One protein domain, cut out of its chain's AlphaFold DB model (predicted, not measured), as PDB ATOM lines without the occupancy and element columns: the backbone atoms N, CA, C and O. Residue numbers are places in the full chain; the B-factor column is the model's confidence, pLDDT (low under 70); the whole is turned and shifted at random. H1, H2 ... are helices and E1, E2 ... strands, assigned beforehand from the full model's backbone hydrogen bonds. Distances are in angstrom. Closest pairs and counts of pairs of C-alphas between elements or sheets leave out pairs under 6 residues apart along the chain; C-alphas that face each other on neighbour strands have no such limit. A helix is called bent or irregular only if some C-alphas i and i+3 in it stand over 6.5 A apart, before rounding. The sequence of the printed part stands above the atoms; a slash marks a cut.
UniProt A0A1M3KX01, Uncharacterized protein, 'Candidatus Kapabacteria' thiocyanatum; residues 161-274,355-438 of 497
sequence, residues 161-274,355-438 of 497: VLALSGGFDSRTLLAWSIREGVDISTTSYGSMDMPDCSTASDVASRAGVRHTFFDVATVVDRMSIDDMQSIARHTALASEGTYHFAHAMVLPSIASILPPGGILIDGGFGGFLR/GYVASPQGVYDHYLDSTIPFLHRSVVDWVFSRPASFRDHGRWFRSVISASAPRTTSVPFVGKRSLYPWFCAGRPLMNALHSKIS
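This is residues 161 to 274 and 355 to 438 of the 497 residues of an uncharacterized protein of 'Candidatus Kapabacteria' thiocyanatum (UniProt A0A1M3KX01). A small, twisted parallel sheet, E3 E2 E1 E4, makes the middle, with H1 and H2 side by side over one face and the short H6 over the other. Beyond H6 a lobe of H4, H5 and H8 makes one end of the longest axis; beyond H1 and H2 the kinked H10, with H7, H9, H11 and H12, makes the other. The printed part has 198 residues with twelve named helices and four named strands, in the order E1 H1 E2 H2 E3 H3 H4 H5 H6 E4 H7 H8 H9 H10 H11 H12; the class is mixed. It is compact, with a radius of gyration of the C-alphas of 17.1 A and spans of 48 by 36 by 34 A.

Begin at E2, residues 184 to 190, and its parallel neighbour E1, residues 161 to 163, where N 187 and O 162 are 2.8 A apart. Edge strand E3, residues 211 to 215, is parallel to E2, with N 212 and O 186 2.9 A apart; edge strand E4, residues 264 to 266, is parallel to E1, with N 163 and O 265 2.8 A apart. H1, residues 169 to 180, and H2, residues 195 to 207, are on the same face, along the strands, at heights over the sheet of 8.8 A and 9.3 A. E1, H1, E2 and E2, H2, E3 are strand-helix-strand units, parallel neighbours with a helix between, with right-handed crossovers. On the opposite face, H6, residues 251 to 255, lies over E2 and touches H8, residues 359 to 367, closest at C-alphas 252 and 367, 5.9 A. Residues 234 to 239 of H4, residues 225 to 239, touch H8, closest at C-alphas 239 and 359, 4.3 A. H4 also touches H5, residues 245 to 248, closest at C-alphas 232 and 245, 5.2 A. H3, residues 216 to 221, only grazes the sheet. H10, residues 388 to 404, is irregular, with C-alphas 390 and 393 8.7 A apart, and has a kink of 71 degrees near residue 395; its residues 397 to 404 touch H1, closest at C-alphas 401 and 175, 5.1 A. H11, residues 406 to 410, touches H2, closest at C-alphas 408 and 203, 5.4 A. H7, residues 270 to 273, only just touches H9, residues 377 to 384, with 3 pairs of C-alphas within 8 A, the closest 273 and 383, 6.8 A. H12, residues 428 to 437, touches no helix. Every O i to N i+4 pair is within hydrogen-bond range in H1, H2, H3, H4, H6, H9 and H12, against 8 of 13 in H10, 2 of 5 in H8 and 0 of 1 in H11, where O i to N i+3 gives 4 of 6 in H8 and 1 of 2 in H11; H5 and H7 are too short.

Find C-alpha 161 at (-50.643, 33.943, 25.415), where E1 begins. E2 and H4 each run 20.7 A, H10 22.7 A. H12 ends at C-alpha 437, (-19.031, 31.190, 6.885).

The C-alphas farthest apart are those of Ser 224 and Pro 387, 51.4 A. Residues 275 to 354 are not printed, and C-alphas 274 and 355 are 19.4 A apart across the cut. The link from H11 to H12, residues 411 to 427, is long. Mean pLDDT of the printed part is 92.3; residue 358 is under 70.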
ATOM      1  N   VAL A 161     -52.088  33.752  25.293       97.00
ATOM      2  CA  VAL A 161     -50.643  33.943  25.415       97.00
ATOM      3  C   VAL A 161     -49.949  33.044  24.399       97.00
ATOM      4  O   VAL A 161     -50.160  31.840  24.395       97.00
ATOM      5  N   LEU A 162     -49.108  33.597  23.529       97.50
ATOM      6  CA  LEU A 162     -48.275  32.822  22.606       97.50
ATOM      7  C   LEU A 162     -46.937  32.465  23.256       97.50
ATOM      8  O   LEU A 162     -46.185  33.364  23.641       97.50
ATOM      9  N   ALA A 163     -46.592  31.178  23.284       97.62
ATOM     10  CA  ALA A 163     -45.234  30.713  23.552       97.62
ATOM     11  C   ALA A 163     -44.311  31.133  22.390       97.62
ATOM     12  O   ALA A 163     -44.231  30.485  21.341       97.62
ATOM     13  N   LEU A 164     -43.653  32.280  22.552       98.19
ATOM     14  CA  LEU A 164     -42.802  32.889  21.542       98.19
ATOM     15  C   LEU A 164     -41.359  32.417  21.706       98.19
ATOM     16  O   LEU A 164     -40.798  32.431  22.796       98.19
ATOM     17  N   SER A 165     -40.742  32.067  20.584       96.94
ATOM     18  CA  SER A 165     -39.325  31.724  20.500       96.94
ATOM     19  C   SER A 165     -38.642  32.561  19.423       96.94
ATOM     20  O   SER A 165     -39.286  33.185  18.572       96.94
ATOM     21  N   GLY A 166     -37.312  32.528  19.393       95.56
ATOM     22  CA  GLY A 166     -36.537  33.017  18.258       95.56
ATOM     23  C   GLY A 166     -36.734  32.166  16.996       95.56
ATOM     24  O   GLY A 166     -36.238  32.532  15.924       95.56
ATOM     25  N   GLY A 167     -37.486  31.069  17.123       94.81
ATOM     26  CA  GLY A 167     -37.902  30.143  16.091       94.81
ATOM     27  C   GLY A 167     -38.763  30.748  14.972       94.81
ATOM     28  O   GLY A 167     -39.105  31.925  14.944       94.81
ATOM     29  N   PHE A 168     -39.091  29.918  13.987       91.31
ATOM     30  CA  PHE A 168     -39.794  30.323  12.769       91.31
ATOM     31  C   PHE A 168     -41.291  30.060  12.897       91.31
ATOM     32  O   PHE A 168     -42.114  30.767  12.318       91.31
ATOM     33  N   ASP A 169     -41.618  29.041  13.685       95.25
ATOM     34  CA  ASP A 169     -42.959  28.509  13.812       95.25
ATOM     35  C   ASP A 169     -43.797  29.423  14.720       95.25
ATOM     36  O   ASP A 169     -44.803  29.975  14.274       95.25
ATOM     37  N   SER A 170     -43.301  29.735  15.918       97.19
ATOM     38  CA  SER A 170     -43.909  30.709  16.838       97.19
ATOM     39  C   SER A 170     -44.042  32.113  16.224       97.19
ATOM     40  O   SER A 170     -45.093  32.736  16.337       97.19
ATOM     41  N   ARG A 171     -43.042  32.598  15.472       97.25
ATOM     42  CA  ARG A 171     -43.142  33.875  14.729       97.25
ATOM     43  C   ARG A 171     -44.237  33.881  13.673       97.25
ATOM     44  O   ARG A 171     -44.814  34.930  13.401       97.25
ATOM     45  N   THR A 172     -44.487  32.735  13.045       96.94
ATOM     46  CA  THR A 172     -45.551  32.619  12.044       96.94
ATOM     47  C   THR A 172     -46.908  32.724  12.715       96.94
ATOM     48  O   THR A 172     -47.753  33.451  12.202       96.94
ATOM     49  N   LEU A 173     -47.089  32.093  13.881       97.00
ATOM     50  CA  LEU A 173     -48.295  32.282  14.686       97.00
ATOM     51  C   LEU A 173     -48.438  33.729  15.160       97.00
ATOM     52  O   LEU A 173     -49.507  34.289  14.980       97.00
ATOM     53  N   LEU A 174     -47.369  34.377  15.636       97.62
ATOM     54  CA  LEU A 174     -47.415  35.795  16.019       97.62
ATOM     55  C   LEU A 174     -47.883  36.683  14.859       97.62
ATOM     56  O   LEU A 174     -48.796  37.491  15.008       97.62
ATOM     57  N   ALA A 175     -47.261  36.530  13.688       97.00
ATOM     58  CA  ALA A 175     -47.619  37.299  12.504       97.00
ATOM     59  C   ALA A 175     -49.060  37.025  12.060       97.00
ATOM     60  O   ALA A 175     -49.764  37.940  11.639       97.00
ATOM     61  N   TRP A 176     -49.499  35.775  12.164       94.69
ATOM     62  CA  TRP A 176     -50.862  35.388  11.850       94.69
ATOM     63  C   TRP A 176     -51.861  35.986  12.854       94.69
ATOM     64  O   TRP A 176     -52.814  36.612  12.413       94.69
ATOM     65  N   SER A 177     -51.609  35.932  14.164       94.38
ATOM     66  CA  SER A 177     -52.442  36.594  15.182       94.38
ATOM     67  C   SER A 177     -52.579  38.097  14.930       94.38
ATOM     68  O   SER A 177     -53.688  38.620  14.962       94.38
ATOM     69  N   ILE A 178     -51.478  38.780  14.583       95.00
ATOM     70  CA  ILE A 178     -51.491  40.209  14.221       95.00
ATOM     71  C   ILE A 178     -52.370  40.462  12.992       95.00
ATOM     72  O   ILE A 178     -53.132  41.424  12.970       95.00
ATOM     73  N   ARG A 179     -52.278  39.602  11.968       94.12
ATOM     74  CA  ARG A 179     -53.084  39.723  10.744       94.12
ATOM     75  C   ARG A 179     -54.580  39.649  11.029       94.12
ATOM     76  O   ARG A 179     -55.346  40.382  10.413       94.12
ATOM     77  N   GLU A 180     -54.973  38.741  11.914       91.00
ATOM     78  CA  GLU A 180     -56.374  38.514  12.278       91.00
ATOM     79  C   GLU A 180     -56.876  39.524  13.328       91.00
ATOM     80  O   GLU A 180     -58.064  39.568  13.624       91.00
ATOM     81  N   GLY A 181     -55.995  40.365  13.881       91.88
ATOM     82  CA  GLY A 181     -56.362  41.319  14.928       91.88
ATOM     83  C   GLY A 181     -56.660  40.662  16.278       91.88
ATOM     84  O   GLY A 181     -57.378  41.245  17.087       91.88
ATOM     85  N   VAL A 182     -56.120  39.464  16.529       90.50
ATOM     86  CA  VAL A 182     -56.250  38.784  17.823       90.50
ATOM     87  C   VAL A 182     -55.428  39.539  18.866       90.50
ATOM     88  O   VAL A 182     -54.219  39.720  18.686       90.50
ATOM     89  N   ASP A 183     -56.071  39.956  19.961       90.50
ATOM     90  CA  ASP A 183     -55.365  40.508  21.117       90.50
ATOM     91  C   ASP A 183     -54.583  39.383  21.798       90.50
ATOM     92  O   ASP A 183     -55.149  38.463  22.392       90.50
ATOM     93  N   ILE A 184     -53.266  39.421  21.630       94.88
ATOM     94  CA  ILE A 184     -52.362  38.378  22.087       94.88
ATOM     95  C   ILE A 184     -51.222  39.008  22.870       94.88
ATOM     96  O   ILE A 184     -50.678  40.044  22.491       94.88
ATOM     97  N   SER A 185     -50.820  38.355  23.953       97.38
ATOM     98  CA  SER A 185     -49.529  38.616  24.587       97.38
ATOM     99  C   SER A 185     -48.595  37.440  24.351       97.38
ATOM    100  O   SER A 185     -49.008  36.383  23.887       97.38
ATOM    101  N   THR A 186     -47.306  37.621  24.596       98.44
ATOM    102  CA  THR A 186     -46.313  36.577  24.345       98.44
ATOM    103  C   THR A 186     -45.550  36.239  25.608       98.44
ATOM    104  O   THR A 186     -45.345  37.092  26.469       98.44
ATOM    105  N   THR A 187     -45.093  34.997  25.694       98.50
ATOM    106  CA  THR A 187     -44.221  34.535  26.765       98.50
ATOM    107  C   THR A 187     -43.036  33.765  26.208       98.50
ATOM    108  O   THR A 187     -43.164  33.086  25.192       98.50
ATOM    109  N   SER A 188     -41.888  33.851  26.866       98.00
ATOM    110  CA  SER A 188     -40.748  32.959  26.641       98.00
ATOM    111  C   SER A 188     -40.118  32.570  27.979       98.00
ATOM    112  O   SER A 188     -40.408  33.182  29.010       98.00
ATOM    113  N   TYR A 189     -39.295  31.527  27.990       96.62
ATOM    114  CA  TYR A 189     -38.595  31.087  29.192       96.62
ATOM    115  C   TYR A 189     -37.219  30.527  28.846       96.62
ATOM    116  O   TYR A 189     -37.025  29.956  27.773       96.62
ATOM    117  N   GLY A 190     -36.270  30.686  29.763       94.94
ATOM    118  CA  GLY A 190     -34.895  30.219  29.604       94.94
ATOM    119  C   GLY A 190     -33.921  31.111  30.360       94.94
ATOM    120  O   GLY A 190     -34.220  31.536  31.470       94.94
ATOM    121  N   SER A 191     -32.778  31.407  29.746       92.69
ATOM    122  CA  SER A 191     -31.868  32.483  30.160       92.69
ATOM    123  C   SER A 191     -31.812  33.541  29.056       92.69
ATOM    124  O   SER A 191     -31.872  33.201  27.875       92.69
ATOM    125  N   MET A 192     -31.651  34.821  29.405       92.69
ATOM    126  CA  MET A 192     -31.482  35.889  28.405       92.69
ATOM    127  C   MET A 192     -30.191  35.751  27.587       92.69
ATOM    128  O   MET A 192     -30.122  36.275  26.474       92.69
ATOM    129  N   ASP A 193     -29.212  34.989  28.081       90.88
ATOM    130  CA  ASP A 193     -28.010  34.631  27.322       90.88
ATOM    131  C   ASP A 193     -28.311  33.625  26.202       90.88
ATOM    132  O   ASP A 193     -27.547  33.501  25.240       90.88
ATOM    133  N   MET A 194     -29.450  32.921  26.279       91.56
ATOM    134  CA  MET A 194     -29.908  32.078  25.185       91.56
ATOM    135  C   MET A 194     -30.356  32.958  24.013       91.56
ATOM    136  O   MET A 194     -31.248  33.804  24.165       91.56
ATOM    137  N   PRO A 195     -29.840  32.705  22.797       93.25
ATOM    138  CA  PRO A 195     -30.286  33.407  21.602       93.25
ATOM    139  C   PRO A 195     -31.789  33.275  21.372       93.25
ATOM    140  O   PRO A 195     -32.397  34.198  20.849       93.25
ATOM    141  N   ASP A 196     -32.401  32.154  21.761       94.44
ATOM    142  CA  ASP A 196     -33.837  31.942  21.588       94.44
ATOM    143  C   ASP A 196     -34.693  32.928  22.399       94.44
ATOM    144  O   ASP A 196     -35.601  33.537  21.838       94.44
ATOM    145  N   CYS A 197     -34.344  33.163  23.668       95.62
ATOM    146  CA  CYS A 197     -35.074  34.053  24.577       95.62
ATOM    147  C   CYS A 197     -34.857  35.533  24.244       95.62
ATOM    148  O   CYS A 197     -35.818  36.284  24.074       95.62
ATOM    149  N   SER A 198     -33.596  35.947  24.077       96.12
ATOM    150  CA  SER A 198     -33.267  37.324  23.681       96.12
ATOM    151  C   SER A 198     -33.905  37.686  22.338       96.12
ATOM    152  O   SER A 198     -34.531  38.736  22.202       96.12
ATOM    153  N   THR A 199     -33.851  36.771  21.367       96.94
ATOM    154  CA  THR A 199     -34.484  36.977  20.063       96.94
ATOM    155  C   THR A 199     -36.012  37.001  20.154       96.94
ATOM    156  O   THR A 199     -36.639  37.787  19.447       96.94
ATOM    157  N   ALA A 200     -36.637  36.166  20.992       97.94
ATOM    158  CA  ALA A 200     -38.086  36.206  21.209       97.94
ATOM    159  C   ALA A 200     -38.532  37.571  21.759       97.94
ATOM    160  O   ALA A 200     -39.466  38.170  21.225       97.94
ATOM    161  N   SER A 201     -37.815  38.095  22.756       98.31
ATOM    162  CA  SER A 201     -38.061  39.424  23.325       98.31
ATOM    163  C   SER A 201     -37.926  40.534  22.272       98.31
ATOM    164  O   SER A 201     -38.824  41.367  22.114       98.31
ATOM    165  N   ASP A 202     -36.869  40.486  21.451       98.38
ATOM    166  CA  ASP A 202     -36.669  41.419  20.336       98.38
ATOM    167  C   ASP A 202     -37.806  41.349  19.308       98.38
ATOM    168  O   ASP A 202     -38.296  42.378  18.837       98.38
ATOM    169  N   VAL A 203     -38.252  40.142  18.949       98.56
ATOM    170  CA  VAL A 203     -39.380  39.938  18.032       98.56
ATOM    171  C   VAL A 203     -40.658  40.548  18.599       98.56
ATOM    172  O   VAL A 203     -41.330  41.287  17.875       98.56
ATOM    173  N   ALA A 204     -40.989  40.272  19.862       98.56
ATOM    174  CA  ALA A 204     -42.186  40.805  20.507       98.56
ATOM    175  C   ALA A 204     -42.160  42.340  20.557       98.56
ATOM    176  O   ALA A 204     -43.124  42.993  20.152       98.56
ATOM    177  N   SER A 205     -41.015  42.919  20.928       98.50
ATOM    178  CA  SER A 205     -40.787  44.367  20.923       98.50
ATOM    179  C   SER A 205     -40.993  44.982  19.532       98.50
ATOM    180  O   SER A 205     -41.724  45.961  19.373       98.50
ATOM    181  N   ARG A 206     -40.433  44.369  18.477       98.31
ATOM    182  CA  ARG A 206     -40.597  44.831  17.081       98.31
ATOM    183  C   ARG A 206     -42.027  44.700  16.566       98.31
ATOM    184  O   ARG A 206     -42.430  45.493  15.710       98.31
ATOM    185  N   ALA A 207     -42.758  43.704  17.056       98.19
ATOM    186  CA  ALA A 207     -44.169  43.501  16.769       98.19
ATOM    187  C   ALA A 207     -45.085  44.444  17.571       98.19
ATOM    188  O   ALA A 207     -46.245  44.594  17.204       98.19
ATOM    189  N   GLY A 208     -44.574  45.102  18.618       97.69
ATOM    190  CA  GLY A 208     -45.374  45.941  19.510       97.69
ATOM    191  C   GLY A 208     -46.295  45.133  20.426       97.69
ATOM    192  O   GLY A 208     -47.353  45.624  20.805       97.69
ATOM    193  N   VAL A 209     -45.913  43.897  20.760       97.81
ATOM    194  CA  VAL A 209     -46.715  42.973  21.569       97.81
ATOM    195  C   VAL A 209     -46.110  42.828  22.964       97.81
ATOM    196  O   VAL A 209     -44.890  42.754  23.119       97.81
ATOM    197  N   ARG A 210     -46.967  42.778  23.993       97.88
ATOM    198  CA  ARG A 210     -46.546  42.563  25.387       97.88
ATOM    199  C   ARG A 210     -45.795  41.235  25.504       97.88
ATOM    200  O   ARG A 210     -46.273  40.215  25.003       97.88
ATOM    201  N   HIS A 211     -44.650  41.246  26.180       98.44
ATOM    202  CA  HIS A 211     -43.824  40.059  26.381       98.44
ATOM    203  C   HIS A 211     -43.523  39.836  27.859       98.44
ATOM    204  O   HIS A 211     -43.075  40.760  28.538       98.44
ATOM    205  N   THR A 212     -43.721  38.606  28.322       98.44
ATOM    206  CA  THR A 212     -43.280  38.139  29.638       98.44
ATOM    207  C   THR A 212     -42.143  37.141  29.452       98.44
ATOM    208  O   THR A 212     -42.254  36.201  28.671       98.44
ATOM    209  N   PHE A 213     -41.041  37.337  30.169       98.19
ATOM    210  CA  PHE A 213     -39.921  36.402  30.178       98.19
ATOM    211  C   PHE A 213     -39.814  35.735  31.552       98.19
ATOM    212  O   PHE A 213     -39.805  36.428  32.571       98.19
ATOM    213  N   PHE A 214     -39.711  34.407  31.568       97.56
ATOM    214  CA  PHE A 214     -39.462  33.623  32.775       97.56
ATOM    215  C   PHE A 214     -38.015  33.128  32.805       97.56
ATOM    216  O   PHE A 214     -37.624  32.254  32.028       97.56
ATOM    217  N   ASP A 215     -37.233  33.668  33.736       96.31
ATOM    218  CA  ASP A 215     -35.887  33.176  34.013       96.31
ATOM    219  C   ASP A 215     -35.950  31.814  34.719       96.31
ATOM    220  O   ASP A 215     -36.481  31.700  35.828       96.31
ATOM    221  N   VAL A 216     -35.418  30.771  34.076       94.75
ATOM    222  CA  VAL A 216     -35.517  29.392  34.582       94.75
ATOM    223  C   VAL A 216     -34.771  29.218  35.900       94.75
ATOM    224  O   VAL A 216     -35.274  28.507  36.766       94.75
ATOM    225  N   ALA A 217     -33.629  29.884  36.093       94.62
ATOM    226  CA  ALA A 217     -32.903  29.840  37.364       94.62
ATOM    227  C   ALA A 217     -33.776  30.352  38.512       94.62
ATOM    228  O   ALA A 217     -33.973  29.644  39.496       94.62
ATOM    229  N   THR A 218     -34.417  31.504  38.324       96.31
ATOM    230  CA  THR A 218     -35.356  32.065  39.299       96.31
ATOM    231  C   THR A 218     -36.557  31.150  39.568       96.31
ATOM    232  O   THR A 218     -36.991  31.045  40.716       96.31
ATOM    233  N   VAL A 219     -37.122  30.506  38.540       95.56
ATOM    234  CA  VAL A 219     -38.245  29.562  38.709       95.56
ATOM    235  C   VAL A 219     -37.807  28.358  39.543       95.56
ATOM    236  O   VAL A 219     -38.441  28.038  40.546       95.56
ATOM    237  N   VAL A 220     -36.699  27.730  39.159       94.00
ATOM    238  CA  VAL A 220     -36.166  26.515  39.788       94.00
ATOM    239  C   VAL A 220     -35.651  26.792  41.204       94.00
ATOM    240  O   VAL A 220     -35.789  25.949  42.085       94.00
ATOM    241  N   ASP A 221     -35.126  27.988  41.478       95.69
ATOM    242  CA  ASP A 221     -34.710  28.407  42.821       95.69
ATOM    243  C   ASP A 221     -35.853  28.500  43.832       95.69
ATOM    244  O   ASP A 221     -35.613  28.393  45.034       95.69
ATOM    245  N   ARG A 222     -37.089  28.673  43.357       96.12
ATOM    246  CA  ARG A 222     -38.287  28.774  44.202       96.12
ATOM    247  C   ARG A 222     -38.976  27.434  44.446       96.12
ATOM    248  O   ARG A 222     -39.921  27.399  45.230       96.12
ATOM    249  N   MET A 223     -38.548  26.366  43.779       96.25
ATOM    250  CA  MET A 223     -39.144  25.038  43.907       96.25
ATOM    251  C   MET A 223     -38.425  24.209  44.968       96.25
ATOM    252  O   MET A 223     -37.198  24.254  45.082       96.25
ATOM    253  N   SER A 224     -39.186  23.423  45.729       96.06
ATOM    254  CA  SER A 224     -38.602  22.361  46.547       96.06
ATOM    255  C   SER A 224     -38.200  21.170  45.668       96.06
ATOM    256  O   SER A 224     -38.730  20.986  44.570       96.06
ATOM    257  N   ILE A 225     -37.278  20.334  46.149       93.00
ATOM    258  CA  ILE A 225     -36.905  19.096  45.445       93.00
ATOM    259  C   ILE A 225     -38.115  18.162  45.292       93.00
ATOM    260  O   ILE A 225     -38.284  17.567  44.229       93.00
ATOM    261  N   ASP A 226     -38.988  18.093  46.298       93.44
ATOM    262  CA  ASP A 226     -40.208  17.279  46.254       93.44
ATOM    263  C   ASP A 226     -41.159  17.747  45.142       93.44
ATOM    264  O   ASP A 226     -41.686  16.924  44.386       93.44
ATOM    265  N   ASP A 227     -41.332  19.064  44.975       94.38
ATOM    266  CA  ASP A 227     -42.118  19.623  43.869       94.38
ATOM    267  C   ASP A 227     -41.500  19.242  42.523       94.38
ATOM    268  O   ASP A 227     -42.199  18.799  41.610       94.38
ATOM    269  N   MET A 228     -40.176  19.356  42.403       92.38
ATOM    270  CA  MET A 228     -39.469  19.015  41.173       92.38
ATOM    271  C   MET A 228     -39.605  17.523  40.825       92.38
ATOM    272  O   MET A 228     -39.866  17.174  39.671       92.38
ATOM    273  N   GLN A 229     -39.482  16.632  41.809       89.81
ATOM    274  CA  GLN A 229     -39.708  15.195  41.635       89.81
ATOM    275  C   GLN A 229     -41.160  14.887  41.248       89.81
ATOM    276  O   GLN A 229     -41.402  14.050  40.376       89.81
ATOM    277  N   SER A 230     -42.124  15.580  41.857       90.38
ATOM    278  CA  SER A 230     -43.546  15.453  41.533       90.38
ATOM    279  C   SER A 230     -43.829  15.847  40.078       90.38
ATOM    280  O   SER A 230     -44.443  15.075  39.337       90.38
ATOM    281  N   ILE A 231     -43.295  16.989  39.627       91.88
ATOM    282  CA  ILE A 231     -43.394  17.451  38.233       91.88
ATOM    283  C   ILE A 231     -42.724  16.452  37.284       91.88
ATOM    284  O   ILE A 231     -43.292  16.127  36.239       91.88
ATOM    285  N   ALA A 232     -41.542  15.934  37.633       89.00
ATOM    286  CA  ALA A 232     -40.833  14.951  36.815       89.00
ATOM    287  C   ALA A 232     -41.649  13.664  36.628       89.00
ATOM    288  O   ALA A 232     -41.861  13.249  35.485       89.00
ATOM    289  N   ARG A 233     -42.184  13.098  37.719       86.62
ATOM    290  CA  ARG A 233     -43.049  11.908  37.690       86.62
ATOM    291  C   ARG A 233     -44.321  12.157  36.891       86.62
ATOM    292  O   ARG A 233     -44.693  11.347  36.047       86.62
ATOM    293  N   HIS A 234     -44.995  13.278  37.138       87.94
ATOM    294  CA  HIS A 234     -46.201  13.626  36.398       87.94
ATOM    295  C   HIS A 234     -45.912  13.742  34.896       87.94
ATOM    296  O   HIS A 234     -46.616  13.149  34.081       87.94
ATOM    297  N   THR A 235     -44.836  14.446  34.537       89.44
ATOM    298  CA  THR A 235     -44.410  14.598  33.145       89.44
ATOM    299  C   THR A 235     -44.132  13.239  32.511       89.44
ATOM    300  O   THR A 235     -44.595  12.985  31.404       89.44
ATOM    301  N   ALA A 236     -43.410  12.352  33.197       85.81
ATOM    302  CA  ALA A 236     -43.131  11.001  32.718       85.81
ATOM    303  C   ALA A 236     -44.418  10.226  32.400       85.81
ATOM    304  O   ALA A 236     -44.566   9.723  31.289       85.81
ATOM    305  N   LEU A 237     -45.382  10.210  33.324       84.81
ATOM    306  CA  LEU A 237     -46.646   9.479  33.175       84.81
ATOM    307  C   LEU A 237     -47.579  10.073  32.111       84.81
ATOM    308  O   LEU A 237     -48.259   9.333  31.405       84.81
ATOM    309  N   ALA A 238     -47.624  11.402  31.995       85.88
ATOM    310  CA  ALA A 238     -48.461  12.092  31.013       85.88
ATOM    311  C   ALA A 238     -47.880  12.027  29.590       85.88
ATOM    312  O   ALA A 238     -48.623  12.064  28.615       85.88
ATOM    313  N   SER A 239     -46.552  11.923  29.475       86.12
ATOM    314  CA  SER A 239     -45.829  11.968  28.200       86.12
ATOM    315  C   SER A 239     -45.258  10.616  27.760       86.12
ATOM    316  O   SER A 239     -44.636  10.527  26.700       86.12
ATOM    317  N   GLU A 240     -45.421   9.561  28.563       84.69
ATOM    318  CA  GLU A 240     -44.721   8.277  28.390       84.69
ATOM    319  C   GLU A 240     -43.199   8.481  28.254       84.69
ATOM    320  O   GLU A 240     -42.549   7.955  27.353       84.69
ATOM    321  N   GLY A 241     -42.643   9.365  29.087       81.38
ATOM    322  CA  GLY A 241     -41.218   9.713  29.110       81.38
ATOM    323  C   GLY A 241     -40.679  10.404  27.849       81.38
ATOM    324  O   GLY A 241     -39.464  10.486  27.665       81.38
ATOM    325  N   THR A 242     -41.543  10.894  26.952       81.69
ATOM    326  CA  THR A 242     -41.093  11.530  25.698       81.69
ATOM    327  C   THR A 242     -40.995  13.056  25.764       81.69
ATOM    328  O   THR A 242     -40.265  13.632  24.951       81.69
ATOM    329  N   TYR A 243     -41.651  13.717  26.730       86.00
ATOM    330  CA  TYR A 243     -41.560  15.170  26.920       86.00
ATOM    331  C   TYR A 243     -40.635  15.539  28.067       86.00
ATOM    332  O   TYR A 243     -40.839  15.083  29.177       86.00
ATOM    333  N   HIS A 244     -39.689  16.443  27.843       85.25
ATOM    334  CA  HIS A 244     -38.638  16.770  28.802       85.25
ATOM    335  C   HIS A 244     -39.145  17.551  30.038       85.25
ATOM    336  O   HIS A 244     -39.552  18.707  29.928       85.25
ATOM    337  N   PHE A 245     -39.008  16.986  31.244       88.31
ATOM    338  CA  PHE A 245     -39.554  17.576  32.482       88.31
ATOM    339  C   PHE A 245     -38.990  18.953  32.851       88.31
ATOM    340  O   PHE A 245     -39.721  19.766  33.404       88.31
ATOM    341  N   ALA A 246     -37.728  19.266  32.528       89.56
ATOM    342  CA  ALA A 246     -37.191  20.616  32.742       89.56
ATOM    343  C   ALA A 246     -38.036  21.717  32.072       89.56
ATOM    344  O   ALA A 246     -38.174  22.801  32.629       89.56
ATOM    345  N   HIS A 247     -38.660  21.432  30.922       91.62
ATOM    346  CA  HIS A 247     -39.602  22.358  30.291       91.62
ATOM    347  C   HIS A 247     -40.957  22.395  31.013       91.62
ATOM    348  O   HIS A 247     -41.616  23.429  31.022       91.62
ATOM    349  N   ALA A 248     -41.370  21.304  31.662       93.00
ATOM    350  CA  ALA A 248     -42.596  21.274  32.457       93.00
ATOM    351  C   ALA A 248     -42.508  22.156  33.719       93.00
ATOM    352  O   ALA A 248     -43.514  22.715  34.146       93.00
ATOM    353  N   MET A 249     -41.302  22.359  34.269       93.12
ATOM    354  CA  MET A 249     -41.070  23.173  35.475       93.12
ATOM    355  C   MET A 249     -41.551  24.622  35.344       93.12
ATOM    356  O   MET A 249     -41.934  25.248  36.326       93.12
ATOM    357  N   VAL A 250     -41.552  25.189  34.138       95.44
ATOM    358  CA  VAL A 250     -41.993  26.579  33.938       95.44
ATOM    359  C   VAL A 250     -43.504  26.712  33.749       95.44
ATOM    360  O   VAL A 250     -44.031  27.821  33.855       95.44
ATOM    361  N   LEU A 251     -44.221  25.613  33.495       95.81
ATOM    362  CA  LEU A 251     -45.647  25.646  33.159       95.81
ATOM    363  C   LEU A 251     -46.521  26.253  34.268       95.81
ATOM    364  O   LEU A 251     -47.359  27.081  33.917       95.81
ATOM    365  N   PRO A 252     -46.309  25.985  35.576       95.94
ATOM    366  CA  PRO A 252     -47.044  26.685  36.635       95.94
ATOM    367  C   PRO A 252     -46.866  28.211  36.595       95.94
ATOM    368  O   PRO A 252     -47.800  28.963  36.868       95.94
ATOM    369  N   SER A 253     -45.672  28.685  36.222       96.12
ATOM    370  CA  SER A 253     -45.395  30.123  36.118       96.12
ATOM    371  C   SER A 253     -46.099  30.737  34.907       96.12
ATOM    372  O   SER A 253     -46.681  31.814  35.020       96.12
ATOM    373  N   ILE A 254     -46.130  30.030  33.774       96.69
ATOM    374  CA  ILE A 254     -46.892  30.447  32.588       96.69
ATOM    375  C   ILE A 254     -48.398  30.443  32.883       96.69
ATOM    376  O   ILE A 254     -49.087  31.401  32.546       96.69
ATOM    377  N   ALA A 255     -48.909  29.420  33.568       96.06
ATOM    378  CA  ALA A 255     -50.312  29.350  33.970       96.06
ATOM    379  C   ALA A 255     -50.726  30.566  34.816       96.06
ATOM    380  O   ALA A 255     -51.821  31.092  34.641       96.06
ATOM    381  N   SER A 256     -49.830  31.077  35.671       96.06
ATOM    382  CA  SER A 256     -50.106  32.233  36.538       96.06
ATOM    383  C   SER A 256     -50.318  33.566  35.807       96.06
ATOM    384  O   SER A 256     -50.857  34.500  36.400       96.06
ATOM    385  N   ILE A 257     -49.904  33.671  34.537       96.00
ATOM    386  CA  ILE A 257     -50.126  34.868  33.709       96.00
ATOM    387  C   ILE A 257     -51.290  34.704  32.731       96.00
ATOM    388  O   ILE A 257     -51.638  35.667  32.047       96.00
ATOM    389  N   LEU A 258     -51.875  33.504  32.640       94.69
ATOM    390  CA  LEU A 258     -53.070  33.296  31.840       94.69
ATOM    391  C   LEU A 258     -54.267  33.949  32.550       94.69
ATOM    392  O   LEU A 258     -54.475  33.736  33.747       94.69
ATOM    393  N   PRO A 259     -55.076  34.744  31.838       91.62
ATOM    394  CA  PRO A 259     -56.341  35.225  32.374       91.62
ATOM    395  C   PRO A 259     -57.323  34.058  32.580       91.62
ATOM    396  O   PRO A 259     -57.125  32.977  32.019       91.62
ATOM    397  N   PRO A 260     -58.401  34.236  33.367       89.19
ATOM    398  CA  PRO A 260     -59.411  33.194  33.550       89.19
ATOM    399  C   PRO A 260     -59.982  32.706  32.210       89.19
ATOM    400  O   PRO A 260     -60.581  33.479  31.470       89.19
ATOM    401  N   GLY A 261     -59.797  31.418  31.905       85.88
ATOM    402  CA  GLY A 261     -60.203  30.818  30.626       85.88
ATOM    403  C   GLY A 261     -59.261  31.091  29.445       85.88
ATOM    404  O   GLY A 261     -59.563  30.656  28.332       85.88
ATOM    405  N   GLY A 262     -58.141  31.781  29.680       90.69
ATOM    406  CA  GLY A 262     -57.094  32.039  28.696       90.69
ATOM    407  C   GLY A 262     -56.363  30.766  28.272       90.69
ATOM    408  O   GLY A 262     -56.325  29.771  28.997       90.69
ATOM    409  N   ILE A 263     -55.784  30.805  27.072       92.12
ATOM    410  CA  ILE A 263     -55.171  29.643  26.419       92.12
ATOM    411  C   ILE A 263     -53.721  29.973  26.054       92.12
ATOM    412  O   ILE A 263     -53.424  31.042  25.512       92.12
ATOM    413  N   LEU A 264     -52.811  29.034  26.312       95.31
ATOM    414  CA  LEU A 264     -51.459  29.074  25.763       95.31
ATOM    415  C   LEU A 264     -51.472  28.563  24.316       95.31
ATOM    416  O   LEU A 264     -51.828  27.416  24.042       95.31
ATOM    417  N   ILE A 265     -51.047  29.403  23.381       95.31
ATOM    418  CA  ILE A 265     -50.822  29.027  21.989       95.31
ATOM    419  C   ILE A 265     -49.366  28.593  21.836       95.31
ATOM    420  O   ILE A 265     -48.452  29.371  22.110       95.31
ATOM    421  N   ASP A 266     -49.143  27.375  21.353       94.31
ATOM    422  CA  ASP A 266     -47.814  26.821  21.107       94.31
ATOM    423  C   ASP A 266     -47.519  26.724  19.597       94.31
ATOM    424  O   ASP A 266     -48.351  26.306  18.786       94.31
ATOM    425  N   GLY A 267     -46.308  27.143  19.210       93.31
ATOM    426  CA  GLY A 267     -45.795  27.085  17.835       93.31
ATOM    427  C   GLY A 267     -45.319  25.704  17.384       93.31
ATOM    428  O   GLY A 267     -44.751  25.584  16.295       93.31
ATOM    429  N   GLY A 268     -45.499  24.683  18.213       90.94
ATOM    430  CA  GLY A 268     -45.069  23.317  18.009       90.94
ATOM    431  C   GLY A 268     -45.482  22.795  16.644       90.94
ATOM    432  O   GLY A 268     -46.528  23.132  16.091       90.94
ATOM    433  N   PHE A 269     -44.613  21.973  16.064       88.56
ATOM    434  CA  PHE A 269     -44.889  21.254  14.821       88.56
ATOM    435  C   PHE A 269     -45.129  22.118  13.578       88.56
ATOM    436  O   PHE A 269     -45.384  21.567  12.511       88.56
ATOM    437  N   GLY A 270     -44.891  23.434  13.614       91.19
ATOM    438  CA  GLY A 270     -44.829  24.231  12.382       91.19
ATOM    439  C   GLY A 270     -43.800  23.678  11.378       91.19
ATOM    440  O   GLY A 270     -44.018  23.711  10.165       91.19
ATOM    441  N   GLY A 271     -42.730  23.048  11.883       91.19
ATOM    442  CA  GLY A 271     -41.775  22.215  11.145       91.19
ATOM    443  C   GLY A 271     -42.395  21.186  10.188       91.19
ATOM    444  O   GLY A 271     -41.869  21.008   9.084       91.19
ATOM    445  N   PHE A 272     -43.500  20.548  10.582       90.25
ATOM    446  CA  PHE A 272     -44.260  19.601   9.762       90.25
ATOM    447  C   PHE A 272     -44.872  20.310   8.549       90.25
ATOM    448  O   PHE A 272     -44.544  19.987   7.407       90.25
ATOM    449  N   LEU A 273     -45.636  21.377   8.793       91.69
ATOM    450  CA  LEU A 273     -46.337  22.120   7.744       91.69
ATOM    451  C   LEU A 273     -45.417  22.855   6.766       91.69
ATOM    452  O   LEU A 273     -45.832  23.175   5.654       91.69
ATOM    453  N   ARG A 274     -44.172  23.151   7.154       91.50
ATOM    454  CA  ARG A 274     -43.208  23.903   6.326       91.50
ATOM    455  C   ARG A 274     -42.205  23.049   5.556       91.50
ATOM    456  O   ARG A 274     -41.172  23.560   5.110       91.50
ATOM    457  N   GLY A 355     -47.404   9.520  17.696       71.88
ATOM    458  CA  GLY A 355     -46.329   9.176  18.622       71.88
ATOM    459  C   GLY A 355     -45.839  10.378  19.428       71.88
ATOM    460  O   GLY A 355     -46.423  10.789  20.427       71.88
ATOM    461  N   TYR A 356     -44.706  10.915  18.990       72.31
ATOM    462  CA  TYR A 356     -43.891  11.887  19.719       72.31
ATOM    463  C   TYR A 356     -44.622  13.207  20.021       72.31
ATOM    464  O   TYR A 356     -44.339  13.873  21.012       72.31
ATOM    465  N   VAL A 357     -45.563  13.585  19.157       70.06
ATOM    466  CA  VAL A 357     -46.217  14.903  19.157       70.06
ATOM    467  C   VAL A 357     -47.395  14.986  20.117       70.06
ATOM    468  O   VAL A 357     -47.629  16.039  20.699       70.06
ATOM    469  N   ALA A 358     -48.098  13.875  20.308       66.75
ATOM    470  CA  ALA A 358     -49.227  13.752  21.219       66.75
ATOM    471  C   ALA A 358     -48.875  13.967  22.700       66.75
ATOM    472  O   ALA A 358     -49.681  14.408  23.510       66.75
ATOM    473  N   SER A 359     -47.648  13.632  23.069       73.69
ATOM    474  CA  SER A 359     -47.264  13.459  24.469       73.69
ATOM    475  C   SER A 359     -47.100  14.759  25.293       73.69
ATOM    476  O   SER A 359     -47.507  14.771  26.456       73.69
ATOM    477  N   PRO A 360     -46.560  15.873  24.752       82.19
ATOM    478  CA  PRO A 360     -46.381  17.115  25.509       82.19
ATOM    479  C   PRO A 360     -47.694  17.749  25.974       82.19
ATOM    480  O   PRO A 360     -47.743  18.391  27.019       82.19
ATOM    481  N   GLN A 361     -48.770  17.573  25.209       87.56
ATOM    482  CA  GLN A 361     -50.048  18.219  25.483       87.56
ATOM    483  C   GLN A 361     -50.692  17.695  26.774       87.56
ATOM    484  O   GLN A 361     -51.252  18.488  27.526       87.56
ATOM    485  N   GLY A 362     -50.543  16.401  27.086       85.88
ATOM    486  CA  GLY A 362     -50.996  15.841  28.363       85.88
ATOM    487  C   GLY A 362     -50.283  16.459  29.572       85.88
ATOM    488  O   GLY A 362     -50.875  16.586  30.641       85.88
ATOM    489  N   VAL A 363     -49.034  16.904  29.392       90.50
ATOM    490  CA  VAL A 363     -48.278  17.650  30.410       90.50
ATOM    491  C   VAL A 363     -48.829  19.066  30.547       90.50
ATOM    492  O   VAL A 363     -48.952  19.574  31.657       90.50
ATOM    493  N   TYR A 364     -49.177  19.714  29.432       91.88
ATOM    494  CA  TYR A 364     -49.746  21.063  29.458       91.88
ATOM    495  C   TYR A 364     -51.104  21.076  30.143       91.88
ATOM    496  O   TYR A 364     -51.299  21.891  31.039       91.88
ATOM    497  N   ASP A 365     -51.976  20.129  29.800       87.69
ATOM    498  CA  ASP A 365     -53.341  20.010  30.326       87.69
ATOM    499  C   ASP A 365     -53.402  19.882  31.856       87.69
ATOM    500  O   ASP A 365     -54.430  20.172  32.463       87.69
ATOM    501  N   HIS A 366     -52.309  19.462  32.499       88.81
ATOM    502  CA  HIS A 366     -52.227  19.425  33.956       88.81
ATOM    503  C   HIS A 366     -52.058  20.810  34.595       88.81
ATOM    504  O   HIS A 366     -52.504  21.020  35.722       88.81
ATOM    505  N   TYR A 367     -51.433  21.757  33.893       91.81
ATOM    506  CA  TYR A 367     -51.130  23.090  34.422       91.81
ATOM    507  C   TYR A 367     -51.967  24.199  33.788       91.81
ATOM    508  O   TYR A 367     -52.230  25.206  34.442       91.81
ATOM    509  N   LEU A 368     -52.333  24.060  32.513       93.25
ATOM    510  CA  LEU A 368     -52.966  25.112  31.732       93.25
ATOM    511  C   LEU A 368     -53.717  24.578  30.506       93.25
ATOM    512  O   LEU A 368     -53.387  23.539  29.936       93.25
ATOM    513  N   ASP A 369     -54.690  25.357  30.042       90.81
ATOM    514  CA  ASP A 369     -55.294  25.148  28.732       90.81
ATOM    515  C   ASP A 369     -54.298  25.569  27.646       90.81
ATOM    516  O   ASP A 369     -53.773  26.687  27.650       90.81
ATOM    517  N   SER A 370     -54.048  24.691  26.676       92.19
ATOM    518  CA  SER A 370     -53.189  25.009  25.536       92.19
ATOM    519  C   SER A 370     -53.670  24.405  24.228       92.19
ATOM    520  O   SER A 370     -54.465  23.456  24.182       92.19
ATOM    521  N   THR A 371     -53.176  24.990  23.142       92.06
ATOM    522  CA  THR A 371     -53.408  24.507  21.792       92.06
ATOM    523  C   THR A 371     -52.181  24.696  20.907       92.06
ATOM    524  O   THR A 371     -51.403  25.633  21.065       92.06
ATOM    525  N   ILE A 372     -52.066  23.817  19.919       93.38
ATOM    526  CA  ILE A 372     -51.078  23.861  18.837       93.38
ATOM    527  C   ILE A 372     -51.823  24.096  17.512       93.38
ATOM    528  O   ILE A 372     -52.259  23.121  16.891       93.38
ATOM    529  N   PRO A 373     -51.999  25.348  17.048       92.88
ATOM    530  CA  PRO A 373     -52.829  25.629  15.877       92.88
ATOM    531  C   PRO A 373     -52.342  24.970  14.589       92.88
ATOM    532  O   PRO A 373     -53.142  24.606  13.735       92.88
ATOM    533  N   PHE A 374     -51.034  24.742  14.445       93.19
ATOM    534  CA  PHE A 374     -50.491  24.043  13.275       93.19
ATOM    535  C   PHE A 374     -50.955  22.590  13.137       93.19
ATOM    536  O   PHE A 374     -50.751  21.987  12.085       93.19
ATOM    537  N   LEU A 375     -51.580  22.033  14.169       91.38
ATOM    538  CA  LEU A 375     -52.145  20.694  14.157       91.38
ATOM    539  C   LEU A 375     -53.670  20.707  14.271       91.38
ATOM    540  O   LEU A 375     -54.271  19.670  14.514       91.38
ATOM    541  N   HIS A 376     -54.332  21.850  14.078       89.94
ATOM    542  CA  HIS A 376     -55.770  21.818  13.808       89.94
ATOM    543  C   HIS A 376     -56.003  21.170  12.449       89.94
ATOM    544  O   HIS A 376     -55.296  21.464  11.479       89.94
ATOM    545  N   ARG A 377     -57.009  20.299  12.364       87.56
ATOM    546  CA  ARG A 377     -57.314  19.541  11.149       87.56
ATOM    547  C   ARG A 377     -57.549  20.470   9.964       87.56
ATOM    548  O   ARG A 377     -56.979  20.238   8.902       87.56
ATOM    549  N   SER A 378     -58.304  21.555  10.145       87.06
ATOM    550  CA  SER A 378     -58.516  22.538   9.074       87.06
ATOM    551  C   SER A 378     -57.218  23.164   8.563       87.06
ATOM    552  O   SER A 378     -57.077  23.362   7.355       87.06
ATOM    553  N   VAL A 379     -56.246  23.432   9.442       89.75
ATOM    554  CA  VAL A 379     -54.931  23.966   9.061       89.75
ATOM    555  C   VAL A 379     -54.149  22.936   8.262       89.75
ATOM    556  O   VAL A 379     -53.639  23.258   7.186       89.75
ATOM    557  N   VAL A 380     -54.061  21.705   8.767       90.56
ATOM    558  CA  VAL A 380     -53.324  20.626   8.103       90.56
ATOM    559  C   VAL A 380     -53.946  20.332   6.739       90.56
ATOM    560  O   VAL A 380     -53.236  20.390   5.736       90.56
ATOM    561  N   ASP A 381     -55.263  20.132   6.663       88.94
ATOM    562  CA  ASP A 381     -55.992  19.873   5.416       88.94
ATOM    563  C   ASP A 381     -55.793  21.008   4.401       88.94
ATOM    564  O   ASP A 381     -55.526  20.768   3.218       88.94
ATOM    565  N   TRP A 382     -55.854  22.263   4.856       88.81
ATOM    566  CA  TRP A 382     -55.612  23.427   4.010       88.81
ATOM    567  C   TRP A 382     -54.173  23.431   3.475       88.81
ATOM    568  O   TRP A 382     -53.969  23.563   2.266       88.81
ATOM    569  N   VAL A 383     -53.156  23.230   4.314       89.88
ATOM    570  CA  VAL A 383     -51.753  23.204   3.859       89.88
ATOM    571  C   VAL A 383     -51.473  22.012   2.937       89.88
ATOM    572  O   VAL A 383     -50.762  22.161   1.941       89.88
ATOM    573  N   PHE A 384     -52.028  20.838   3.238       89.00
ATOM    574  CA  PHE A 384     -51.762  19.594   2.511       89.00
ATOM    575  C   PHE A 384     -52.560  19.474   1.211       89.00
ATOM    576  O   PHE A 384     -52.112  18.789   0.295       89.00
ATOM    577  N   SER A 385     -53.666  20.213   1.068       88.06
ATOM    578  CA  SER A 385     -54.377  20.364  -0.212       88.06
ATOM    579  C   SER A 385     -53.584  21.136  -1.277       88.06
ATOM    580  O   SER A 385     -53.962  21.144  -2.448       88.06
ATOM    581  N   ARG A 386     -52.477  21.787  -0.895       90.12
ATOM    582  CA  ARG A 386     -51.613  22.549  -1.801       90.12
ATOM    583  C   ARG A 386     -50.402  21.720  -2.245       90.12
ATOM    584  O   ARG A 386     -49.940  20.859  -1.494       90.12
ATOM    585  N   PRO A 387     -49.821  22.018  -3.423       90.00
ATOM    586  CA  PRO A 387     -48.591  21.367  -3.874       90.00
ATOM    587  C   PRO A 387     -47.455  21.521  -2.856       90.00
ATOM    588  O   PRO A 387     -47.343  22.569  -2.214       90.00
ATOM    589  N   ALA A 388     -46.543  20.547  -2.765       90.00
ATOM    590  CA  ALA A 388     -45.413  20.621  -1.832       90.00
ATOM    591  C   ALA A 388     -44.563  21.895  -2.004       90.00
ATOM    592  O   ALA A 388     -44.046  22.437  -1.028       90.00
ATOM    593  N   SER A 389     -44.503  22.456  -3.217       91.00
ATOM    594  CA  SER A 389     -43.806  23.716  -3.512       91.00
ATOM    595  C   SER A 389     -44.346  24.939  -2.746       91.00
ATOM    596  O   SER A 389     -43.636  25.939  -2.600       91.00
ATOM    597  N   PHE A 390     -45.584  24.881  -2.241       91.50
ATOM    598  CA  PHE A 390     -46.173  25.905  -1.376       91.50
ATOM    599  C   PHE A 390     -45.505  25.938   0.006       91.50
ATOM    600  O   PHE A 390     -45.188  27.010   0.532       91.50
ATOM    601  N   ARG A 391     -45.258  24.753   0.571       90.69
ATOM    602  CA  ARG A 391     -44.639  24.574   1.889       90.69
ATOM    603  C   ARG A 391     -43.120  24.487   1.841       90.69
ATOM    604  O   ARG A 391     -42.473  24.849   2.822       90.69
ATOM    605  N   ASP A 392     -42.551  24.076   0.710       87.38
ATOM    606  CA  ASP A 392     -41.117  23.866   0.537       87.38
ATOM    607  C   ASP A 392     -40.295  25.058   1.025       87.38
ATOM    608  O   ASP A 392     -40.559  26.232   0.725       87.38
ATOM    609  N   HIS A 393     -39.248  24.725   1.777       88.31
ATOM    610  CA  HIS A 393     -38.333  25.700   2.346       88.31
ATOM    611  C   HIS A 393     -39.067  26.798   3.131       88.31
ATOM    612  O   HIS A 393     -38.701  27.968   3.016       88.31
ATOM    613  N   GLY A 394     -40.147  26.480   3.853       91.94
ATOM    614  CA  GLY A 394     -40.905  27.450   4.650       91.94
ATOM    615  C   GLY A 394     -41.383  28.685   3.891       91.94
ATOM    616  O   GLY A 394     -41.427  29.779   4.455       91.94
ATOM    617  N   ARG A 395     -41.695  28.540   2.598       93.44
ATOM    618  CA  ARG A 395     -42.156  29.647   1.750       93.44
ATOM    619  C   ARG A 395     -43.434  30.282   2.286       93.44
ATOM    620  O   ARG A 395     -43.457  31.503   2.433       93.44
ATOM    621  N   TRP A 396     -44.433  29.470   2.618       93.88
ATOM    622  CA  TRP A 396     -45.679  29.944   3.214       93.88
ATOM    623  C   TRP A 396     -45.445  30.752   4.501       93.88
ATOM    624  O   TRP A 396     -45.857  31.905   4.579       93.88
ATOM    625  N   PHE A 397     -44.681  30.212   5.452       95.62
ATOM    626  CA  PHE A 397     -44.369  30.869   6.729       95.62
ATOM    627  C   PHE A 397     -43.682  32.231   6.521       95.62
ATOM    628  O   PHE A 397     -44.096  33.237   7.091       95.62
ATOM    629  N   ARG A 398     -42.678  32.311   5.627       95.38
ATOM    630  CA  ARG A 398     -42.032  33.596   5.285       95.38
ATOM    631  C   ARG A 398     -43.030  34.599   4.718       95.38
ATOM    632  O   ARG A 398     -42.913  35.783   5.019       95.38
ATOM    633  N   SER A 399     -43.956  34.138   3.877       95.19
ATOM    634  CA  SER A 399     -44.986  34.989   3.279       95.19
ATOM    635  C   SER A 399     -45.904  35.568   4.350       95.19
ATOM    636  O   SER A 399     -46.149  36.769   4.337       95.19
ATOM    637  N   VAL A 400     -46.359  34.743   5.298       95.12
ATOM    638  CA  VAL A 400     -47.211  35.183   6.415       95.12
ATOM    639  C   VAL A 400     -46.484  36.221   7.271       95.12
ATOM    640  O   VAL A 400     -47.026  37.303   7.498       95.12
ATOM    641  N   ILE A 401     -45.238  35.939   7.673       96.75
ATOM    642  CA  ILE A 401     -44.440  36.847   8.512       96.75
ATOM    643  C   ILE A 401     -44.149  38.165   7.791       96.75
ATOM    644  O   ILE A 401     -44.364  39.235   8.356       96.75
ATOM    645  N   SER A 402     -43.699  38.109   6.537       96.56
ATOM    646  CA  SER A 402     -43.312  39.316   5.792       96.56
ATOM    647  C   SER A 402     -44.511  40.209   5.472       96.56
ATOM    648  O   SER A 402     -44.352  41.423   5.409       96.56
ATOM    649  N   ALA A 403     -45.696  39.625   5.272       96.69
ATOM    650  CA  ALA A 403     -46.914  40.383   5.005       96.69
ATOM    651  C   ALA A 403     -47.515  40.998   6.277       96.69
ATOM    652  O   ALA A 403     -47.971  42.135   6.244       96.69
ATOM    653  N   SER A 404     -47.505  40.257   7.390       96.88
ATOM    654  CA  SER A 404     -48.321  40.602   8.565       96.88
ATOM    655  C   SER A 404     -47.516  41.208   9.715       96.88
ATOM    656  O   SER A 404     -48.041  41.996  10.492       96.88
ATOM    657  N   ALA A 405     -46.226  40.882   9.815       96.94
ATOM    658  CA  ALA A 405     -45.327  41.410  10.838       96.94
ATOM    659  C   ALA A 405     -43.957  41.798  10.242       96.94
ATOM    660  O   ALA A 405     -42.918  41.332  10.723       96.94
ATOM    661  N   PRO A 406     -43.906  42.673   9.214       97.38
ATOM    662  CA  PRO A 406     -42.681  42.974   8.465       97.38
ATOM    663  C   PRO A 406     -41.541  43.502   9.347       97.38
ATOM    664  O   PRO A 406     -40.376  43.230   9.086       97.38
ATOM    665  N   ARG A 407     -41.840  44.207  10.444       97.94
ATOM    666  CA  ARG A 407     -40.804  44.704  11.368       97.94
ATOM    667  C   ARG A 407     -40.024  43.587  12.062       97.94
ATOM    668  O   ARG A 407     -38.883  43.799  12.449       97.94
ATOM    669  N   THR A 408     -40.603  42.396  12.192       97.50
ATOM    670  CA  THR A 408     -39.928  41.241  12.806       97.50
ATOM    671  C   THR A 408     -38.882  40.618  11.881       97.50
ATOM    672  O   THR A 408     -37.983  39.924  12.354       97.50
ATOM    673  N   THR A 409     -38.927  40.901  10.571       97.19
ATOM    674  CA  THR A 409     -37.961  40.356   9.605       97.19
ATOM    675  C   THR A 409     -36.585  41.012   9.704       97.19
ATOM    676  O   THR A 409     -35.637  40.531   9.087       97.19
ATOM    677  N   SER A 410     -36.446  42.109  10.458       97.19
ATOM    678  CA  SER A 410     -35.132  42.682  10.776       97.19
ATOM    679  C   SER A 410     -34.400  41.900  11.867       97.19
ATOM    680  O   SER A 410     -33.203  42.099  12.050       97.19
ATOM    681  N   VAL A 411     -35.105  41.039  12.606       97.38
ATOM    682  CA  VAL A 411     -34.527  40.234  13.684       97.38
ATOM    683  C   VAL A 411     -34.030  38.900  13.105       97.38
ATOM    684  O   VAL A 411     -34.817  38.202  12.452       97.38
ATOM    685  N   PRO A 412     -32.765  38.496  13.339       95.62
ATOM    686  CA  PRO A 412     -32.258  37.189  12.923       95.62
ATOM    687  C   PRO A 412     -33.140  36.044  13.425       95.62
ATOM    688  O   PRO A 412     -33.769  36.151  14.471       95.62
ATOM    689  N   PHE A 413     -33.193  34.941  12.688       92.81
ATOM    690  CA  PHE A 413     -33.874  33.713  13.092       92.81
ATOM    691  C   PHE A 413     -32.912  32.786  13.846       92.81
ATOM    692  O   PHE A 413     -31.764  32.601  13.432       92.81
ATOM    693  N   VAL A 414     -33.390  32.172  14.927       93.19
ATOM    694  CA  VAL A 414     -32.611  31.228  15.737       93.19
ATOM    695  C   VAL A 414     -32.705  29.843  15.114       93.19
ATOM    696  O   VAL A 414     -33.765  29.224  15.090       93.19
ATOM    697  N   GLY A 415     -31.590  29.344  14.578       89.81
ATOM    698  CA  GLY A 415     -31.484  27.941  14.188       89.81
ATOM    699  C   GLY A 415     -30.693  27.137  15.216       89.81
ATOM    700  O   GLY A 415     -30.245  27.664  16.224       89.81
ATOM    701  N   LYS A 416     -30.466  25.850  14.929       83.81
ATOM    702  CA  LYS A 416     -29.911  24.897  15.908       83.81
ATOM    703  C   LYS A 416     -28.571  25.304  16.542       83.81
ATOM    704  O   LYS A 416     -28.283  24.866  17.637       83.81
ATOM    705  N   ARG A 417     -27.706  26.044  15.838       85.06
ATOM    706  CA  ARG A 417     -26.326  26.335  16.297       85.06
ATOM    707  C   ARG A 417     -25.861  27.768  16.041       85.06
ATOM    708  O   ARG A 417     -24.686  28.082  16.215       85.06
ATOM    709  N   SER A 418     -26.725  28.603  15.474       90.69
ATOM    710  CA  SER A 418     -26.345  29.944  15.033       90.69
ATOM    711  C   SER A 418     -27.577  30.818  14.832       90.69
ATOM    712  O   SER A 418     -28.695  30.321  14.650       90.69
ATOM    713  N   LEU A 419     -27.345  32.127  14.855       92.88
ATOM    714  CA  LEU A 419     -28.296  33.127  14.405       92.88
ATOM    715  C   LEU A 419     -28.158  33.270  12.894       92.88
ATOM    716  O   LEU A 419     -27.068  33.495  12.366       92.88
ATOM    717  N   TYR A 420     -29.274  33.133  12.196       93.44
ATOM    718  CA  TYR A 420     -29.328  33.236  10.749       93.44
ATOM    719  C   TYR A 420     -30.007  34.543  10.359       93.44
ATOM    720  O   TYR A 420     -31.096  34.838  10.857       93.44
ATOM    721  N   PRO A 421     -29.432  35.318   9.430       95.00
ATOM    722  CA  PRO A 421     -30.143  36.428   8.820       95.00
ATOM    723  C   PRO A 421     -31.500  35.981   8.265       95.00
ATOM    724  O   PRO A 421     -31.640  34.855   7.780       95.00
ATOM    725  N   TRP A 422     -32.495  36.869   8.273       94.62
ATOM    726  CA  TRP A 422     -33.856  36.534   7.840       94.62
ATOM    727  C   TRP A 422     -33.930  35.932   6.428       94.62
ATOM    728  O   TRP A 422     -34.700  35.003   6.186       94.62
ATOM    729  N   PHE A 423     -33.084  36.378   5.494       93.56
ATOM    730  CA  PHE A 423     -33.063  35.837   4.130       93.56
ATOM    731  C   PHE A 423     -32.674  34.345   4.055       93.56
ATOM    732  O   PHE A 423     -32.912  33.703   3.027       93.56
ATOM    733  N   CYS A 424     -32.103  33.783   5.127       94.25
ATOM    734  CA  CYS A 424     -31.811  32.359   5.281       94.25
ATOM    735  C   CYS A 424     -32.981  31.572   5.906       94.25
ATOM    736  O   CYS A 424     -33.043  30.351   5.751       94.25
ATOM    737  N   ALA A 425     -33.930  32.235   6.580       91.88
ATOM    738  CA  ALA A 425     -35.014  31.585   7.315       91.88
ATOM    739  C   ALA A 425     -35.807  30.626   6.416       91.88
ATOM    740  O   ALA A 425     -36.238  30.985   5.318       91.88
ATOM    741  N   GLY A 426     -35.963  29.377   6.859       88.31
ATOM    742  CA  GLY A 426     -36.619  28.314   6.096       88.31
ATOM    743  C   GLY A 426     -35.843  27.793   4.878       88.31
ATOM    744  O   GLY A 426     -36.360  26.915   4.207       88.31
ATOM    745  N   ARG A 427     -34.627  28.268   4.566       91.19
ATOM    746  CA  ARG A 427     -33.833  27.834   3.396       91.19
ATOM    747  C   ARG A 427     -32.643  26.963   3.835       91.19
ATOM    748  O   ARG A 427     -31.586  27.511   4.148       91.19
ATOM    749  N   PRO A 428     -32.754  25.616   3.831       87.69
ATOM    750  CA  PRO A 428     -31.736  24.731   4.403       87.69
ATOM    751  C   PRO A 428     -30.347  24.911   3.789       87.69
ATOM    752  O   PRO A 428     -29.360  24.936   4.518       87.69
ATOM    753  N   LEU A 429     -30.265  25.107   2.468       88.62
ATOM    754  CA  LEU A 429     -28.992  25.330   1.780       88.62
ATOM    755  C   LEU A 429     -28.319  26.637   2.218       88.62
ATOM    756  O   LEU A 429     -27.118  26.652   2.482       88.62
ATOM    757  N   MET A 430     -29.090  27.720   2.352       91.75
ATOM    758  CA  MET A 430     -28.566  29.005   2.826       91.75
ATOM    759  C   MET A 430     -28.137  28.921   4.290       91.75
ATOM    760  O   MET A 430     -27.081  29.436   4.637       91.75
ATOM    761  N   ASN A 431     -28.897  28.213   5.132       89.44
ATOM    762  CA  ASN A 431     -28.503  27.940   6.514       89.44
ATOM    763  C   ASN A 431     -27.190  27.148   6.573       89.44
ATOM    764  O   ASN A 431     -26.287  27.496   7.333       89.44
ATOM    765  N   ALA A 432     -27.050  26.107   5.749       88.56
ATOM    766  CA  ALA A 432     -25.830  25.312   5.683       88.56
ATOM    767  C   ALA A 432     -24.633  26.165   5.237       88.56
ATOM    768  O   ALA A 432     -23.591  26.139   5.890       88.56
ATOM    769  N   LEU A 433     -24.793  26.977   4.187       91.19
ATOM    770  CA  LEU A 433     -23.749  27.883   3.709       91.19
ATOM    771  C   LEU A 433     -23.372  28.924   4.772       91.19
ATOM    772  O   LEU A 433     -22.197  29.065   5.108       91.19
ATOM    773  N   HIS A 434     -24.363  29.589   5.365       90.81
ATOM    774  CA  HIS A 434     -24.151  30.571   6.425       90.81
ATOM    775  C   HIS A 434     -23.438  29.955   7.632       90.81
ATOM    776  O   HIS A 434     -22.517  30.558   8.162       90.81
ATOM    777  N   SER A 435     -23.779  28.727   8.035       88.38
ATOM    778  CA  SER A 435     -23.131  28.049   9.172       88.38
ATOM    779  C   SER A 435     -21.648  27.709   8.954       88.38
ATOM    780  O   SER A 435     -20.908  27.497   9.922       88.38
ATOM    781  N   LYS A 436     -21.209  27.641   7.689       89.75
ATOM    782  CA  LYS A 436     -19.802  27.445   7.323       89.75
ATOM    783  C   LYS A 436     -19.017  28.756   7.339       89.75
ATOM    784  O   LYS A 436     -17.834  28.733   7.650       89.75
ATOM    785  N   ILE A 437     -19.666  29.868   6.997       91.19
ATOM    786  CA  ILE A 437     -19.031  31.190   6.885       91.19
ATOM    787  C   ILE A 437     -19.080  31.939   8.221       91.19
ATOM    788  O   ILE A 437     -18.129  32.624   8.595       91.19
ATOM    789  N   SER A 438     -20.190  31.815   8.943       86.94
ATOM    790  CA  SER A 438     -20.413  32.528  10.188       86.94
ATOM    791  C   SER A 438     -19.490  32.019  11.288       86.94
ATOM    792  O   SER A 438     -19.415  30.820  11.569       86.94
TER     793      SER A 438